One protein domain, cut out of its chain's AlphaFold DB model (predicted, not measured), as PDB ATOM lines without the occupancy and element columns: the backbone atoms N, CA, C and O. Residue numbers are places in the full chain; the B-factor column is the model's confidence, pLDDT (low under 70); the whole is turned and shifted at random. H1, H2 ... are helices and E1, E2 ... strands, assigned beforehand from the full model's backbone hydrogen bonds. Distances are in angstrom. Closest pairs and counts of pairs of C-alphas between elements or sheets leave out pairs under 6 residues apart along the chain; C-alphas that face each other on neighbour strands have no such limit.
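AT A GLANCE: This is residues 25 to 147 of the 147 residues of an uncharacterized protein of Prevotella sp. BP1-145 (UniProt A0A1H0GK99). A twisted wall of six antiparallel strands has two helices on one face and no named helix on the other. The longer helix, H2, runs slantwise over E3 and E4 toward one edge of the sheet, and the short H1 packs on the same face. The printed part has 123 residues, with two named helices and six named strands in the order H1 E1 E2 H2 E3 E4 E5 E6; the sheet's order is E1 E2 E6 E5 E4 E3, all antiparallel, and the class of the domain is mixed, helices and strands. The whole is compact, with a radius of gyration of the C-alphas of 14.4 A and spans of 43 by 33 by 25 A.

IN THESE COORDINATES: The strands are E1, residues 45 to 51; E2, residues 62 to 70, 25.3 A long; E3, residues 97 to 100; E4, residues 104 to 111, 23.3 A; E5, residues 127 to 134, 23.6 A; and E6, residues 139 to 146, 23.7 A. H1 is residues 31 to 38, 10.7 A long, and begins at C-alpha 31 (-103.073, 35.981, 74.930). H2 is residues 76 to 92, 24.3 A long, with C-alpha 76 at (-90.579, 20.910, 71.882). E6 ends at C-alpha 146 (-96.972, 52.928, 67.873).

HOW THE PARTS SIT: E1 and E3 are the edge strands. E3, E4, E5 and E6 form a meander, each strand the antiparallel neighbour of the one before. In the hairpin of E1 and E2, N 48 and O 67 are 2.8 A apart, within hydrogen-bond range; so are N 66 and O 142 of E2 and E6, 2.8 A, N 130 and O 143 of E5 and E6, 2.8 A, N 107 and O 131 of E4 and E5, 2.9 A, and N 98 and O 106 of E3 and E4, 2.8 A. H1 and H2 are on the same face, in two layers, helices on one face of a sheet. H2 has a height over the sheet of 8.0 A and on the local plane stands at 53 degrees to E3; the closest C-alphas of H2 and E3 are those of Val 86 and Trp 97, 4.7 A apart. The closest C-alphas of H1 and E4 are those of Met 38 and Phe 107, 7.2 A apart. H1 and E5 are near each other, with 8 pairs of C-alphas within 10 A. H1 and H2 are apart. In H1 and H2 every O i to N i+4 pair is within hydrogen-bond range.

THE WHOLE: The two C-alphas farthest apart are those of Cys 58 and Lys 76, 44.5 A. The printed part has no cut. The link from E4 to E5, residues 112 to 126, is long. The mean pLDDT of the printed part is 88.3; residue 25, residues 54 to 55, 57 to 60, 113 to 115, residue 120 and residues 122 to 124 are under 70.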
ATOM      1  N   HIS A  25    -103.144  46.969  83.093       59.53
ATOM      2  CA  HIS A  25    -103.692  45.964  82.208       59.53
ATOM      3  C   HIS A  25    -103.099  46.220  80.835       59.53
ATOM      4  O   HIS A  25    -103.445  47.202  80.172       59.53
ATOM      5  N   SER A  26    -102.147  45.376  80.454       75.75
ATOM      6  CA  SER A  26    -101.605  45.414  79.112       75.75
ATOM      7  C   SER A  26    -102.615  44.756  78.178       75.75
ATOM      8  O   SER A  26    -103.293  43.797  78.540       75.75
ATOM      9  N   GLU A  27    -102.710  45.220  76.940       80.62
ATOM     10  CA  GLU A  27    -103.496  44.529  75.905       80.62
ATOM     11  C   GLU A  27    -103.002  43.097  75.620       80.62
ATOM     12  O   GLU A  27    -103.708  42.298  75.002       80.62
ATOM     13  N   PHE A  28    -101.801  42.771  76.102       88.81
ATOM     14  CA  PHE A  28    -101.190  41.451  76.049       88.81
ATOM     15  C   PHE A  28    -101.487  40.592  77.277       88.81
ATOM     16  O   PHE A  28    -101.021  39.455  77.330       88.81
ATOM     17  N   ASP A  29    -102.280  41.083  78.232       87.88
ATOM     18  CA  ASP A  29    -102.917  40.226  79.234       87.88
ATOM     19  C   ASP A  29    -103.886  39.249  78.546       87.88
ATOM     20  O   ASP A  29    -104.071  38.120  79.001       87.88
ATOM     21  N   ASP A  30    -104.472  39.670  77.418       90.19
ATOM     22  CA  ASP A  30    -105.163  38.782  76.492       90.19
ATOM     23  C   ASP A  30    -104.155  38.128  75.541       90.19
ATOM     24  O   ASP A  30    -103.666  38.727  74.578       90.19
ATOM     25  N   LYS A  31    -103.887  36.846  75.790       92.38
ATOM     26  CA  LYS A  31    -103.073  35.981  74.930       92.38
ATOM     27  C   LYS A  31    -103.514  36.032  73.460       92.38
ATOM     28  O   LYS A  31    -102.665  35.974  72.570       92.38
ATOM     29  N   GLY A  32    -104.817  36.178  73.201       92.81
ATOM     30  CA  GLY A  32    -105.375  36.248  71.852       92.81
ATOM     31  C   GLY A  32    -104.816  37.411  71.030       92.81
ATOM     32  O   GLY A  32    -104.621  37.263  69.822       92.81
ATOM     33  N   THR A  33    -104.474  38.532  71.672       90.56
ATOM     34  CA  THR A  33    -103.822  39.680  71.022       90.56
ATOM     35  C   THR A  33    -102.469  39.285  70.438       90.56
ATOM     36  O   THR A  33    -102.178  39.585  69.275       90.56
ATOM     37  N   LEU A  34    -101.642  38.588  71.225       92.62
ATOM     38  CA  LEU A  34    -100.309  38.167  70.805       92.62
ATOM     39  C   LEU A  34    -100.380  37.035  69.767       92.62
ATOM     40  O   LEU A  34     -99.649  37.066  68.778       92.62
ATOM     41  N   GLU A  35    -101.308  36.086  69.922       94.88
ATOM     42  CA  GLU A  35    -101.529  35.007  68.948       94.88
ATOM     43  C   GLU A  35    -101.978  35.532  67.579       94.88
ATOM     44  O   GLU A  35    -101.483  35.086  66.537       94.88
ATOM     45  N   ASP A  36    -102.886  36.510  67.558       91.69
ATOM     46  CA  ASP A  36    -103.348  37.141  66.324       91.69
ATOM     47  C   ASP A  36    -102.216  37.924  65.643       91.69
ATOM     48  O   ASP A  36    -101.983  37.759  64.435       91.69
ATOM     49  N   ALA A  37    -101.442  38.686  66.425       90.19
ATOM     50  CA  ALA A  37    -100.260  39.396  65.946       90.19
ATOM     51  C   ALA A  37     -99.208  38.437  65.372       90.19
ATOM     52  O   ALA A  37     -98.661  38.690  64.304       90.19
ATOM     53  N   MET A  38     -98.953  37.299  66.010       92.06
ATOM     54  CA  MET A  38     -97.976  36.314  65.534       92.06
ATOM     55  C   MET A  38     -98.526  35.420  64.411       92.06
ATOM     56  O   MET A  38     -97.769  34.789  63.663       92.06
ATOM     57  N   GLY A  39     -99.853  35.354  64.271       91.50
ATOM     58  CA  GLY A  39    -100.539  34.378  63.427       91.50
ATOM     59  C   GLY A  39    -100.238  32.937  63.843       91.50
ATOM     60  O   GLY A  39    -100.082  32.073  62.970       91.50
ATOM     61  N   MET A  40    -100.056  32.694  65.143       94.31
ATOM     62  CA  MET A  40     -99.770  31.378  65.710       94.31
ATOM     63  C   MET A  40    -100.217  31.282  67.159       94.31
ATOM     64  O   MET A  40    -100.137  32.266  67.882       94.31
ATOM     65  N   GLU A  41    -100.606  30.083  67.579       95.38
ATOM     66  CA  GLU A  41    -100.815  29.780  68.993       95.38
ATOM     67  C   GLU A  41     -99.485  29.810  69.749       95.38
ATOM     68  O   GLU A  41     -98.449  29.374  69.235       95.38
ATOM     69  N   ILE A  42     -99.529  30.297  70.983       94.94
ATOM     70  CA  ILE A  42     -98.363  30.402  71.867       94.94
ATOM     71  C   ILE A  42     -98.617  29.663  73.183       94.94
ATOM     72  O   ILE A  42     -99.768  29.358  73.500       94.94
ATOM     73  N   PRO A  43     -97.587  29.330  73.976       96.06
ATOM     74  CA  PRO A  43     -97.802  28.821  75.323       96.06
ATOM     75  C   PRO A  43     -98.539  29.859  76.173       96.06
ATOM     76  O   PRO A  43     -98.425  31.063  75.938       96.06
ATOM     77  N   ASN A  44     -99.306  29.402  77.159       96.81
ATOM     78  CA  ASN A  44     -99.902  30.315  78.128       96.81
ATOM     79  C   ASN A  44     -98.799  31.073  78.868       96.81
ATOM     80  O   ASN A  44     -97.740  30.514  79.165       96.81
ATOM     81  N   TYR A  45     -99.065  32.335  79.175       96.31
ATOM     82  CA  TYR A  45     -98.167  33.185  79.933       96.31
ATOM     83  C   TYR A  45     -98.965  34.156  80.792       96.31
ATOM     84  O   TYR A  45    -100.159  34.371  80.586       96.31
ATOM     85  N   LYS A  46     -98.269  34.774  81.739       95.31
ATOM     86  CA  LYS A  46     -98.750  35.932  82.491       95.31
ATOM     87  C   LYS A  46     -97.787  37.097  82.310       95.31
ATOM     88  O   LYS A  46     -96.586  36.893  82.122       95.31
ATOM     89  N   VAL A  47     -98.301  38.310  82.424       93.88
ATOM     90  CA  VAL A  47     -97.478  39.519  82.470       93.88
ATOM     91  C   VAL A  47     -96.849  39.646  83.858       93.88
ATOM     92  O   VAL A  47     -97.548  39.592  84.871       93.88
ATOM     93  N   LYS A  48     -95.517  39.765  83.912       93.25
ATOM     94  CA  LYS A  48     -94.766  40.003  85.156       93.25
ATOM     95  C   LYS A  48     -94.551  41.484  85.412       93.25
ATOM     96  O   LYS A  48     -94.669  41.932  86.548       93.25
ATOM     97  N   GLU A  49     -94.170  42.207  84.368       92.00
ATOM     98  CA  GLU A  49     -93.715  43.585  84.472       92.00
ATOM     99  C   GLU A  49     -94.075  44.342  83.200       92.00
ATOM    100  O   GLU A  49     -93.938  43.819  82.092       92.00
ATOM    101  N   TYR A  50     -94.511  45.583  83.379       90.06
ATOM    102  CA  TYR A  50     -94.709  46.549  82.314       90.06
ATOM    103  C   TYR A  50     -93.733  47.704  82.532       90.06
ATOM    104  O   TYR A  50     -93.657  48.266  83.627       90.06
ATOM    105  N   ILE A  51     -92.982  48.033  81.489       88.38
ATOM    106  CA  ILE A  51     -91.958  49.067  81.476       88.38
ATOM    107  C   ILE A  51     -92.338  50.032  80.358       88.38
ATOM    108  O   ILE A  51     -92.123  49.740  79.180       88.38
ATOM    109  N   SER A  52     -92.917  51.169  80.737       84.81
ATOM    110  CA  SER A  52     -93.222  52.246  79.799       84.81
ATOM    111  C   SER A  52     -91.945  52.957  79.358       84.81
ATOM    112  O   SER A  52     -91.096  53.247  80.213       84.81
ATOM    113  N   ASP A  53     -91.835  53.322  78.082       77.81
ATOM    114  CA  ASP A  53     -90.834  54.319  77.686       77.81
ATOM    115  C   ASP A  53     -91.212  55.669  78.314       77.81
ATOM    116  O   ASP A  53     -92.333  56.149  78.121       77.81
ATOM    117  N   PRO A  54     -90.327  56.301  79.107       67.56
ATOM    118  CA  PRO A  54     -90.604  57.623  79.659       67.56
ATOM    119  C   PRO A  54     -90.762  58.708  78.583       67.56
ATOM    120  O   PRO A  54     -91.227  59.804  78.903       67.56
ATOM    121  N   ILE A  55     -90.347  58.442  77.341       68.06
ATOM    122  CA  ILE A  55     -90.422  59.374  76.222       68.06
ATOM    123  C   ILE A  55     -91.613  58.992  75.342       68.06
ATOM    124  O   ILE A  55     -91.517  58.133  74.472       68.06
ATOM    125  N   ILE A  56     -92.726  59.689  75.558       71.94
ATOM    126  CA  ILE A  56     -93.796  59.807  74.565       71.94
ATOM    127  C   ILE A  56     -93.500  61.071  73.766       71.94
ATOM    128  O   ILE A  56     -93.277  62.137  74.357       71.94
ATOM    129  N   ASP A  57     -93.440  60.967  72.445       67.75
ATOM    130  CA  ASP A  57     -93.158  62.130  71.611       67.75
ATOM    131  C   ASP A  57     -94.384  63.070  71.502       67.75
ATOM    132  O   ASP A  57     -95.463  62.812  72.040       67.75
ATOM    133  N   CYS A  58     -94.233  64.218  70.835       61.75
ATOM    134  CA  CYS A  58     -95.336  65.176  70.702       61.75
ATOM    135  C   CYS A  58     -96.468  64.715  69.764       61.75
ATOM    136  O   CYS A  58     -97.510  65.375  69.717       61.75
ATOM    137  N   HIS A  59     -96.271  63.613  69.040       68.06
ATOM    138  CA  HIS A  59     -97.256  62.955  68.190       68.06
ATOM    139  C   HIS A  59     -98.004  61.835  68.927       68.06
ATOM    140  O   HIS A  59     -99.087  61.441  68.489       68.06
ATOM    141  N   GLY A  60     -97.520  61.446  70.109       66.69
ATOM    142  CA  GLY A  60     -98.090  60.376  70.919       66.69
ATOM    143  C   GLY A  60     -97.434  59.021  70.662       66.69
ATOM    144  O   GLY A  60     -97.970  58.020  71.134       66.69
ATOM    145  N   ASP A  61     -96.303  58.994  69.955       78.44
ATOM    146  CA  ASP A  61     -95.538  57.789  69.658       78.44
ATOM    147  C   ASP A  61     -94.830  57.315  70.927       78.44
ATOM    148  O   ASP A  61     -94.299  58.115  71.707       78.44
ATOM    149  N   PHE A  62     -94.814  56.002  71.143       81.88
ATOM    150  CA  PHE A  62     -94.189  55.391  72.316       81.88
ATOM    151  C   PHE A  62     -93.646  53.996  72.001       81.88
ATOM    152  O   PHE A  62     -94.032  53.387  71.001       81.88
ATOM    153  N   SER A  63     -92.749  53.485  72.854       86.31
ATOM    154  CA  SER A  63     -92.136  52.156  72.716       86.31
ATOM    155  C   SER A  63     -92.069  51.413  74.049       86.31
ATOM    156  O   SER A  63     -91.087  51.471  74.781       86.31
ATOM    157  N   ASP A  64     -93.104  50.656  74.366       90.50
ATOM    158  CA  ASP A  64     -93.188  49.973  75.648       90.50
ATOM    159  C   ASP A  64     -92.593  48.568  75.609       90.50
ATOM    160  O   ASP A  64     -92.479  47.906  74.568       90.50
ATOM    161  N   LYS A  65     -92.258  48.080  76.802       93.19
ATOM    162  CA  LYS A  65     -91.769  46.727  77.029       93.19
ATOM    163  C   LYS A  65     -92.611  46.013  78.075       93.19
ATOM    164  O   LYS A  65     -92.934  46.562  79.123       93.19
ATOM    165  N   ILE A  66     -92.901  44.745  77.816       94.56
ATOM    166  CA  ILE A  66     -93.579  43.843  78.742       94.56
ATOM    167  C   ILE A  66     -92.715  42.607  78.945       94.56
ATOM    168  O   ILE A  66     -92.317  41.947  77.986       94.56
ATOM    169  N   VAL A  67     -92.458  42.268  80.205       95.94
ATOM    170  CA  VAL A  67     -91.857  40.989  80.583       95.94
ATOM    171  C   VAL A  67     -92.984  40.001  80.851       95.94
ATOM    172  O   VAL A  67     -93.848  40.243  81.699       95.94
ATOM    173  N   ILE A  68     -92.970  38.878  80.140       96.50
ATOM    174  CA  ILE A  68     -93.919  37.779  80.317       96.50
ATOM    175  C   ILE A  68     -93.229  36.555  80.914       96.50
ATOM    176  O   ILE A  68     -92.034  36.330  80.729       96.50
ATOM    177  N   GLU A  69     -94.005  35.741  81.615       97.62
ATOM    178  CA  GLU A  69     -93.595  34.426  82.097       97.62
ATOM    179  C   GLU A  69     -94.546  33.380  81.541       97.62
ATOM    180  O   GLU A  69     -95.718  33.350  81.920       97.62
ATOM    181  N   PHE A  70     -94.042  32.531  80.649       97.44
ATOM    182  CA  PHE A  70     -94.727  31.319  80.234       97.44
ATOM    183  C   PHE A  70     -94.974  30.420  81.448       97.44
ATOM    184  O   PHE A  70     -94.138  30.334  82.350       97.44
ATOM    185  N   GLU A  71     -96.118  29.736  81.468       96.44
ATOM    186  CA  GLU A  71     -96.465  28.802  82.550       96.44
ATOM    187  C   GLU A  71     -95.429  27.677  82.688       96.44
ATOM    188  O   GLU A  71     -95.147  27.212  83.793       96.44
ATOM    189  N   GLU A  72     -94.827  27.279  81.567       96.56
ATOM    190  CA  GLU A  72     -93.790  26.259  81.477       96.56
ATOM    191  C   GLU A  72     -92.738  26.657  80.435       96.56
ATOM    192  O   GLU A  72     -92.966  27.523  79.588       96.56
ATOM    193  N   ILE A  73     -91.574  25.999  80.475       97.25
ATOM    194  CA  ILE A  73     -90.566  26.146  79.417       97.25
ATOM    195  C   ILE A  73     -91.217  25.751  78.079       97.25
ATOM    196  O   ILE A  73     -91.853  24.693  78.018       97.25
ATOM    197  N   PRO A  74     -91.061  26.555  77.006       96.75
ATOM    198  CA  PRO A  74     -91.703  26.290  75.728       96.75
ATOM    199  C   PRO A  74     -91.485  24.853  75.241       96.75
ATOM    200  O   PRO A  74     -90.359  24.368  75.124       96.75
ATOM    201  N   SER A  75     -92.588  24.160  74.959       97.19
ATOM    202  CA  SER A  75     -92.544  22.741  74.613       97.19
ATOM    203  C   SER A  75     -91.812  22.503  73.293       97.19
ATOM    204  O   SER A  75     -91.831  23.331  72.378       97.19
ATOM    205  N   LYS A  76     -91.231  21.308  73.137       97.19
ATOM    206  CA  LYS A  76     -90.579  20.910  71.882       97.19
ATOM    207  C   LYS A  76     -91.502  21.079  70.667       97.19
ATOM    208  O   LYS A  76     -91.055  21.559  69.635       97.19
ATOM    209  N   GLN A  77     -92.785  20.737  70.794       97.50
ATOM    210  CA  GLN A  77     -93.764  20.866  69.710       97.50
ATOM    211  C   GLN A  77     -93.968  22.326  69.274       97.50
ATOM    212  O   GLN A  77     -94.063  22.617  68.078       97.50
ATOM    213  N   PHE A  78     -94.028  23.248  70.235       97.25
ATOM    214  CA  PHE A  78     -94.105  24.673  69.939       97.25
ATOM    215  C   PHE A  78     -92.820  25.156  69.253       97.25
ATOM    216  O   PHE A  78     -92.888  25.788  68.202       97.25
ATOM    217  N   ILE A  79     -91.653  24.774  69.776       97.75
ATOM    218  CA  ILE A  79     -90.354  25.130  69.189       97.75
ATOM    219  C   ILE A  79     -90.187  24.573  67.770       97.75
ATOM    220  O   ILE A  79     -89.694  25.277  66.889       97.75
ATOM    221  N   ASP A  80     -90.646  23.352  67.501       97.69
ATOM    222  CA  ASP A  80     -90.645  22.776  66.154       97.69
ATOM    223  C   ASP A  80     -91.537  23.592  65.200       97.69
ATOM    224  O   ASP A  80     -91.142  23.860  64.062       97.69
ATOM    225  N   SER A  81     -92.689  24.074  65.676       97.62
ATOM    226  CA  SER A  81     -93.587  24.950  64.907       97.62
ATOM    227  C   SER A  81     -92.959  26.322  64.625       97.62
ATOM    228  O   SER A  81     -93.076  26.844  63.516       97.62
ATOM    229  N   VAL A  82     -92.239  26.892  65.595       97.56
ATOM    230  CA  VAL A  82     -91.458  28.129  65.414       97.56
ATOM    231  C   VAL A  82     -90.337  27.914  64.396       97.56
ATOM    232  O   VAL A  82     -90.187  28.711  63.473       97.56
ATOM    233  N   ASN A  83     -89.586  26.814  64.494       97.56
ATOM    234  CA  ASN A  83     -88.515  26.493  63.546       97.56
ATOM    235  C   ASN A  83     -89.045  26.368  62.105       97.56
ATOM    236  O   ASN A  83     -88.399  26.845  61.173       97.56
ATOM    237  N   GLN A  84     -90.235  25.788  61.908       96.69
ATOM    238  CA  GLN A  84     -90.881  25.746  60.590       96.69
ATOM    239  C   GLN A  84     -91.176  27.152  60.045       96.69
ATOM    240  O   GLN A  84     -90.959  27.401  58.858       96.69
ATOM    241  N   ARG A  85     -91.616  28.085  60.902       96.44
ATOM    242  CA  ARG A  85     -91.845  29.488  60.514       96.44
ATOM    243  C   ARG A  85     -90.550  30.210  60.168       96.44
ATOM    244  O   ARG A  85     -90.504  30.862  59.134       96.44
ATOM    245  N   VAL A  86     -89.487  30.017  60.953       96.44
ATOM    246  CA  VAL A  86     -88.151  30.568  60.656       96.44
ATOM    247  C   VAL A  86     -87.681  30.132  59.263       96.44
ATOM    248  O   VAL A  86     -87.237  30.959  58.467       96.44
ATOM    249  N   VAL A  87     -87.821  28.843  58.926       96.19
ATOM    250  CA  VAL A  87     -87.468  28.327  57.592       96.19
ATOM    251  C   VAL A  87     -88.341  28.959  56.506       96.19
ATOM    252  O   VAL A  87     -87.817  29.446  55.505       96.19
ATOM    253  N   ALA A  88     -89.661  28.988  56.698       94.50
ATOM    254  CA  ALA A  88     -90.590  29.546  55.717       94.50
ATOM    255  C   ALA A  88     -90.366  31.048  55.466       94.50
ATOM    256  O   ALA A  88     -90.480  31.505  54.329       94.50
ATOM    257  N   ASP A  89     -90.036  31.819  56.499       93.56
ATOM    258  CA  ASP A  89     -89.784  33.258  56.386       93.56
ATOM    259  C   ASP A  89     -88.424  33.551  55.760       93.56
ATOM    260  O   ASP A  89     -88.320  34.473  54.954       93.56
ATOM    261  N   THR A  90     -87.415  32.718  56.037       91.50
ATOM    262  CA  THR A  90     -86.111  32.781  55.356       91.50
ATOM    263  C   THR A  90     -86.275  32.559  53.851       91.50
ATOM    264  O   THR A  90     -85.716  33.301  53.048       91.50
ATOM    265  N   LEU A  91     -87.090  31.577  53.444       92.38
ATOM    266  CA  LEU A  91     -87.365  31.298  52.028       92.38
ATOM    267  C   LEU A  91     -88.140  32.426  51.327       92.38
ATOM    268  O   LEU A  91     -88.020  32.588  50.116       92.38
ATOM    269  N   ARG A  92     -88.944  33.188  52.079       90.31
ATOM    270  CA  ARG A  92     -89.771  34.296  51.572       90.31
ATOM    271  C   ARG A  92     -89.129  35.675  51.732       90.31
ATOM    272  O   ARG A  92     -89.688  36.643  51.229       90.31
ATOM    273  N   ASN A  93     -87.978  35.760  52.398       87.81
ATOM    274  CA  ASN A  93     -87.309  37.010  52.761       87.81
ATOM    275  C   ASN A  93     -88.199  37.962  53.604       87.81
ATOM    276  O   ASN A  93     -88.091  39.178  53.480       87.81
ATOM    277  N   ASP A  94     -89.094  37.403  54.435       81.69
ATOM    278  CA  ASP A  94     -90.081  38.144  55.257       81.69
ATOM    279  C   ASP A  94     -89.525  38.472  56.663       81.69
ATOM    280  O   ASP A  94     -90.019  39.363  57.341       81.69
ATOM    281  N   ASN A  95     -88.454  37.791  57.102       87.00
ATOM    282  CA  ASN A  95     -87.686  38.065  58.333       87.00
ATOM    283  C   ASN A  95     -88.519  38.310  59.614       87.00
ATOM    284  O   ASN A  95     -88.040  38.977  60.534       87.00
ATOM    285  N   ARG A  96     -89.747  37.775  59.702       92.62
ATOM    286  CA  ARG A  96     -90.598  37.927  60.893       92.62
ATOM    287  C   ARG A  96     -90.181  36.974  61.989       92.62
ATOM    288  O   ARG A  96     -90.077  37.368  63.141       92.62
ATOM    289  N   TRP A  97     -89.937  35.720  61.628       96.06
ATOM    290  CA  TRP A  97     -89.436  34.706  62.542       96.06
ATOM    291  C   TRP A  97     -87.937  34.515  62.382       96.06
ATOM    292  O   TRP A  97     -87.450  34.099  61.331       96.06
ATOM    293  N   LEU A  98     -87.209  34.776  63.460       95.81
ATOM    294  CA  LEU A  98     -85.760  34.699  63.521       95.81
ATOM    295  C   LEU A  98     -85.332  33.750  64.639       95.81
ATOM    296  O   LEU A  98     -85.954  33.668  65.701       95.81
ATOM    297  N   LYS A  99     -84.224  33.049  64.402       96.44
ATOM    298  CA  LYS A  99     -83.527  32.264  65.418       96.44
ATOM    299  C   LYS A  99     -82.145  32.863  65.648       96.44
ATOM    300  O   LYS A  99     -81.323  32.911  64.734       96.44
ATOM    301  N   HIS A 100     -81.888  33.288  66.877       92.88
ATOM    302  CA  HIS A 100     -80.604  33.819  67.309       92.88
ATOM    303  C   HIS A 100     -79.851  32.731  68.089       92.88
ATOM    304  O   HIS A 100     -80.228  32.302  69.178       92.88
ATOM    305  N   GLY A 101     -78.773  32.215  67.501       91.00
ATOM    306  CA  GLY A 101     -77.990  31.150  68.123       91.00
ATOM    307  C   GLY A 101     -78.789  29.860  68.349       91.00
ATOM    308  O   GLY A 101     -79.606  29.450  67.524       91.00
ATOM    309  N   LYS A 102     -78.499  29.162  69.453       92.75
ATOM    310  CA  LYS A 102     -79.035  27.814  69.697       92.75
ATOM    311  C   LYS A 102     -80.456  27.817  70.263       92.75
ATOM    312  O   LYS A 102     -81.255  26.980  69.846       92.75
ATOM    313  N   HIS A 103     -80.730  28.747  71.172       96.12
ATOM    314  CA  HIS A 103     -81.872  28.699  72.085       96.12
ATOM    315  C   HIS A 103     -82.764  29.944  72.025       96.12
ATOM    316  O   HIS A 103     -83.823  29.934  72.638       96.12
ATOM    317  N   GLN A 104     -82.356  31.016  71.335       97.88
ATOM    318  CA  GLN A 104     -83.081  32.291  71.345       97.88
ATOM    319  C   GLN A 104     -83.875  32.473  70.054       97.88
ATOM    320  O   GLN A 104     -83.401  32.164  68.956       97.88
ATOM    321  N   TYR A 105     -85.080  33.000  70.200       98.12
ATOM    322  CA  TYR A 105     -86.048  33.173  69.134       98.12
ATOM    323  C   TYR A 105     -86.630  34.576  69.195       98.12
ATOM    324  O   TYR A 105     -86.848  35.111  70.281       98.12
ATOM    325  N   ARG A 106     -86.892  35.144  68.017       97.75
ATOM    326  CA  ARG A 106     -87.551  36.434  67.868       97.75
ATOM    327  C   ARG A 106     -88.674  36.328  66.852       97.75
ATOM    328  O   ARG A 106     -88.454  35.894  65.723       97.75
ATOM    329  N   PHE A 107     -89.856  36.764  67.252       96.75
ATOM    330  CA  PHE A 107     -90.871  37.232  66.320       96.75
ATOM    331  C   PHE A 107     -90.759  38.751  66.189       96.75
ATOM    332  O   PHE A 107     -90.523  39.430  67.184       96.75
ATOM    333  N   GLN A 108     -90.946  39.282  64.986       94.00
ATOM    334  CA  GLN A 108     -91.058  40.712  64.730       94.00
ATOM    335  C   GLN A 108     -92.016  40.989  63.569       94.00
ATOM    336  O   GLN A 108     -92.034  40.255  62.580       94.00
ATOM    337  N   ALA A 109     -92.807  42.051  63.672       90.50
ATOM    338  CA  ALA A 109     -93.666  42.494  62.581       90.50
ATOM    339  C   ALA A 109     -93.987  43.984  62.689       90.50
ATOM    340  O   ALA A 109     -94.269  44.476  63.780       90.50
ATOM    341  N   CYS A 110     -94.006  44.653  61.535       87.00
ATOM    342  CA  CYS A 110     -94.599  45.975  61.367       87.00
ATOM    343  C   CYS A 110     -95.982  45.822  60.728       87.00
ATOM    344  O   CYS A 110     -96.150  45.112  59.730       87.00
ATOM    345  N   TYR A 111     -96.966  46.495  61.301       85.56
ATOM    346  CA  TYR A 111     -98.353  46.509  60.870       85.56
ATOM    347  C   TYR A 111     -98.769  47.957  60.636       85.56
ATOM    348  O   TYR A 111     -98.482  48.780  61.484       85.56
ATOM    349  N   GLY A 112     -99.405  48.276  59.504       70.62
ATOM    350  CA  GLY A 112     -99.730  49.674  59.166       70.62
ATOM    351  C   GLY A 112     -99.458  50.062  57.711       70.62
ATOM    352  O   GLY A 112    -100.318  50.621  57.038       70.62
ATOM    353  N   ASP A 113     -98.355  49.566  57.143       64.62
ATOM    354  CA  ASP A 113     -97.877  49.907  55.787       64.62
ATOM    355  C   ASP A 113     -98.591  49.170  54.626       64.62
ATOM    356  O   ASP A 113     -97.976  48.730  53.652       64.62
ATOM    357  N   GLY A 114     -99.907  48.949  54.719       60.53
ATOM    358  CA  GLY A 114    -100.682  48.244  53.680       60.53
ATOM    359  C   GLY A 114    -100.476  46.718  53.626       60.53
ATOM    360  O   GLY A 114    -100.961  46.054  52.707       60.53
ATOM    361  N   GLY A 115     -99.780  46.149  54.616       63.91
ATOM    362  CA  GLY A 115     -99.653  44.705  54.837       63.91
ATOM    363  C   GLY A 115    -100.860  44.072  55.551       63.91
ATOM    364  O   GLY A 115    -101.885  44.705  55.790       63.91
ATOM    365  N   ARG A 116    -100.744  42.788  55.927       70.31
ATOM    366  CA  ARG A 116    -101.738  42.103  56.780       70.31
ATOM    367  C   ARG A 116    -101.880  42.864  58.099       70.31
ATOM    368  O   ARG A 116    -100.947  42.826  58.882       70.31
ATOM    369  N   THR A 117    -103.046  43.423  58.398       75.75
ATOM    370  CA  THR A 117    -103.364  43.952  59.735       75.75
ATOM    371  C   THR A 117    -103.950  42.839  60.618       75.75
ATOM    372  O   THR A 117    -104.911  42.185  60.195       75.75
ATOM    373  N   PRO A 118    -103.411  42.590  61.824       75.62
ATOM    374  CA  PRO A 118    -104.039  41.722  62.816       75.62
ATOM    375  C   PRO A 118    -105.470  42.184  63.106       75.62
ATOM    376  O   PRO A 118    -105.774  43.378  63.059       75.62
ATOM    377  N   LYS A 119    -106.375  41.249  63.392       77.06
ATOM    378  CA  LYS A 119    -107.764  41.568  63.751       77.06
ATOM    379  C   LYS A 119    -107.836  42.459  64.987       77.06
ATOM    380  O   LYS A 119    -108.655  43.375  64.985       77.06
ATOM    381  N   CYS A 120    -106.963  42.250  65.974       65.56
ATOM    382  CA  CYS A 120    -106.845  43.108  67.157       65.56
ATOM    383  C   CYS A 120    -106.461  44.563  66.819       65.56
ATOM    384  O   CYS A 120    -106.622  45.443  67.657       65.56
ATOM    385  N   ARG A 121    -106.022  44.839  65.579       70.31
ATOM    386  CA  ARG A 121    -105.505  46.141  65.119       70.31
ATOM    387  C   ARG A 121    -106.240  46.763  63.946       70.31
ATOM    388  O   ARG A 121    -105.777  47.742  63.368       70.31
ATOM    389  N   LYS A 122    -107.378  46.210  63.534       68.25
ATOM    390  CA  LYS A 122    -108.079  46.720  62.353       68.25
ATOM    391  C   LYS A 122    -108.535  48.174  62.568       68.25
ATOM    392  O   LYS A 122    -109.442  48.419  63.355       68.25
ATOM    393  N   GLY A 123    -107.952  49.108  61.811       65.50
ATOM    394  CA  GLY A 123    -108.281  50.540  61.864       65.50
ATOM    395  C   GLY A 123    -107.526  51.341  62.931       65.50
ATOM    396  O   GLY A 123    -107.973  52.434  63.266       65.50
ATOM    397  N   GLN A 124    -106.436  50.795  63.477       69.50
ATOM    398  CA  GLN A 124    -105.548  51.484  64.419       69.50
ATOM    399  C   GLN A 124    -104.269  52.002  63.739       69.50
ATOM    400  O   GLN A 124    -104.057  51.732  62.557       69.50
ATOM    401  N   GLN A 125    -103.482  52.770  64.503       70.75
ATOM    402  CA  GLN A 125    -102.163  53.304  64.143       70.75
ATOM    403  C   GLN A 125    -101.179  52.212  63.720       70.75
ATOM    404  O   GLN A 125    -101.394  51.021  63.985       70.75
ATOM    405  N   ASP A 126    -100.102  52.648  63.073       81.19
ATOM    406  CA  ASP A 126     -99.026  51.755  62.700       81.19
ATOM    407  C   ASP A 126     -98.356  51.223  63.970       81.19
ATOM    408  O   ASP A 126     -98.346  51.849  65.032       81.19
ATOM    409  N   TRP A 127     -97.869  49.994  63.886       84.06
ATOM    410  CA  TRP A 127     -97.514  49.211  65.052       84.06
ATOM    411  C   TRP A 127     -96.338  48.291  64.754       84.06
ATOM    412  O   TRP A 127     -96.415  47.424  63.877       84.06
ATOM    413  N   LEU A 128     -95.260  48.434  65.520       88.50
ATOM    414  CA  LEU A 128     -94.195  47.439  65.609       88.50
ATOM    415  C   LEU A 128     -94.444  46.569  66.824       88.50
ATOM    416  O   LEU A 128     -94.708  47.066  67.914       88.50
ATOM    417  N   ILE A 129     -94.259  45.268  66.655       92.19
ATOM    418  CA  ILE A 129     -94.184  44.333  67.767       92.19
ATOM    419  C   ILE A 129     -93.004  43.393  67.580       92.19
ATOM    420  O   ILE A 129     -92.722  42.927  66.475       92.19
ATOM    421  N   THR A 130     -92.347  43.077  68.688       95.25
ATOM    422  CA  THR A 130     -91.372  42.000  68.804       95.25
ATOM    423  C   THR A 130     -91.707  41.119  70.000       95.25
ATOM    424  O   THR A 130     -92.183  41.618  71.015       95.25
ATOM    425  N   LEU A 131     -91.444  39.818  69.884       97.56
ATOM    426  CA  LEU A 131     -91.418  38.882  71.005       97.56
ATOM    427  C   LEU A 131     -90.076  38.155  70.988       97.56
ATOM    428  O   LEU A 131     -89.814  37.371  70.076       97.56
ATOM    429  N   ASP A 132     -89.265  38.392  72.010       98.12
ATOM    430  CA  ASP A 132     -88.028  37.672  72.290       98.12
ATOM    431  C   ASP A 132     -88.277  36.594  73.347       98.12
ATOM    432  O   ASP A 132     -88.862  36.868  74.393       98.12
ATOM    433  N   PHE A 133     -87.822  35.367  73.105       97.94
ATOM    434  CA  PHE A 133     -87.922  34.280  74.084       97.94
ATOM    435  C   PHE A 133     -86.856  33.205  73.866       97.94
ATOM    436  O   PHE A 133     -86.107  33.225  72.883       97.94
ATOM    437  N   SER A 134     -86.786  32.242  74.790       97.50
ATOM    438  CA  SER A 134     -85.865  31.112  74.693       97.50
ATOM    439  C   SER A 134     -86.533  29.766  74.966       97.50
ATOM    440  O   SER A 134     -87.447  29.675  75.775       97.50
ATOM    441  N   ASP A 135     -86.055  28.702  74.316       96.44
ATOM    442  CA  ASP A 135     -86.532  27.322  74.522       96.44
ATOM    443  C   ASP A 135     -86.021  26.666  75.823       96.44
ATOM    444  O   ASP A 135     -86.320  25.503  76.090       96.44
ATOM    445  N   ASN A 136     -85.241  27.389  76.630       96.94
ATOM    446  CA  ASN A 136     -84.710  26.927  77.913       96.94
ATOM    447  C   ASN A 136     -85.047  27.867  79.087       96.94
ATOM    448  O   ASN A 136     -84.499  27.704  80.177       96.94
ATOM    449  N   SER A 137     -85.936  28.836  78.862       96.94
ATOM    450  CA  SER A 137     -86.393  29.816  79.846       96.94
ATOM    451  C   SER A 137     -87.913  29.919  79.803       96.94
ATOM    452  O   SER A 137     -88.525  29.711  78.759       96.94
ATOM    453  N   THR A 138     -88.524  30.257  80.934       97.81
ATOM    454  CA  THR A 138     -89.940  30.641  80.998       97.81
ATOM    455  C   THR A 138     -90.147  32.124  80.704       97.81
ATOM    456  O   THR A 138     -91.277  32.551  80.508       97.81
ATOM    457  N   GLU A 139     -89.089  32.932  80.674       98.00
ATOM    458  CA  GLU A 139     -89.198  34.374  80.459       98.00
ATOM    459  C   GLU A 139     -89.214  34.732  78.967       98.00
ATOM    460  O   GLU A 139     -88.435  34.196  78.169       98.00
ATOM    461  N   GLY A 140     -90.089  35.669  78.612       97.50
ATOM    462  CA  GLY A 140     -90.143  36.309  77.305       97.50
ATOM    463  C   GLY A 140     -90.289  37.821  77.441       97.50
ATOM    464  O   GLY A 140     -90.720  38.330  78.475       97.50
ATOM    465  N   ILE A 141     -89.929  38.549  76.388       97.44
ATOM    466  CA  ILE A 141     -90.002  40.007  76.344       97.44
ATOM    467  C   ILE A 141     -90.781  40.410  75.102       97.44
ATOM    468  O   ILE A 141     -90.379  40.100  73.984       97.44
ATOM    469  N   ILE A 142     -91.877  41.130  75.307       96.31
ATOM    470  CA  ILE A 142     -92.616  41.796  74.242       96.31
ATOM    471  C   ILE A 142     -92.134  43.243  74.208       96.31
ATOM    472  O   ILE A 142     -92.211  43.929  75.223       96.31
ATOM    473  N   ASN A 143     -91.656  43.721  73.062       93.69
ATOM    474  CA  ASN A 143     -91.499  45.161  72.837       93.69
ATOM    475  C   ASN A 143     -92.494  45.577  71.770       93.69
ATOM    476  O   ASN A 143     -92.605  44.888  70.752       93.69
ATOM    477  N   TYR A 144     -93.192  46.683  71.982       90.56
ATOM    478  CA  TYR A 144     -94.149  47.184  71.013       90.56
ATOM    479  C   TYR A 144     -94.141  48.705  70.958       90.56
ATOM    480  O   TYR A 144     -93.907  49.366  71.966       90.56
ATOM    481  N   SER A 145     -94.398  49.244  69.774       86.94
ATOM    482  CA  SER A 145     -94.367  50.682  69.530       86.94
ATOM    483  C   SER A 145     -95.484  51.096  68.593       86.94
ATOM    484  O   SER A 145     -95.821  50.324  67.694       86.94
ATOM    485  N   TYR A 146     -95.995  52.308  68.771       82.38
ATOM    486  CA  TYR A 146     -96.972  52.928  67.873       82.38
ATOM    487  C   TYR A 146     -96.408  54.203  67.258       82.38
ATOM    488  O   TYR A 146     -95.643  54.895  67.933       82.38
ATOM    489  N   TRP A 147     -96.800  54.476  66.009       71.69
ATOM    490  CA  TRP A 147     -96.537  55.716  65.270       71.69
ATOM    491  C   TRP A 147     -97.646  56.017  64.240       71.69
ATOM    492  O   TRP A 147     -98.513  55.137  64.006       71.69
TER     493      TRP A 147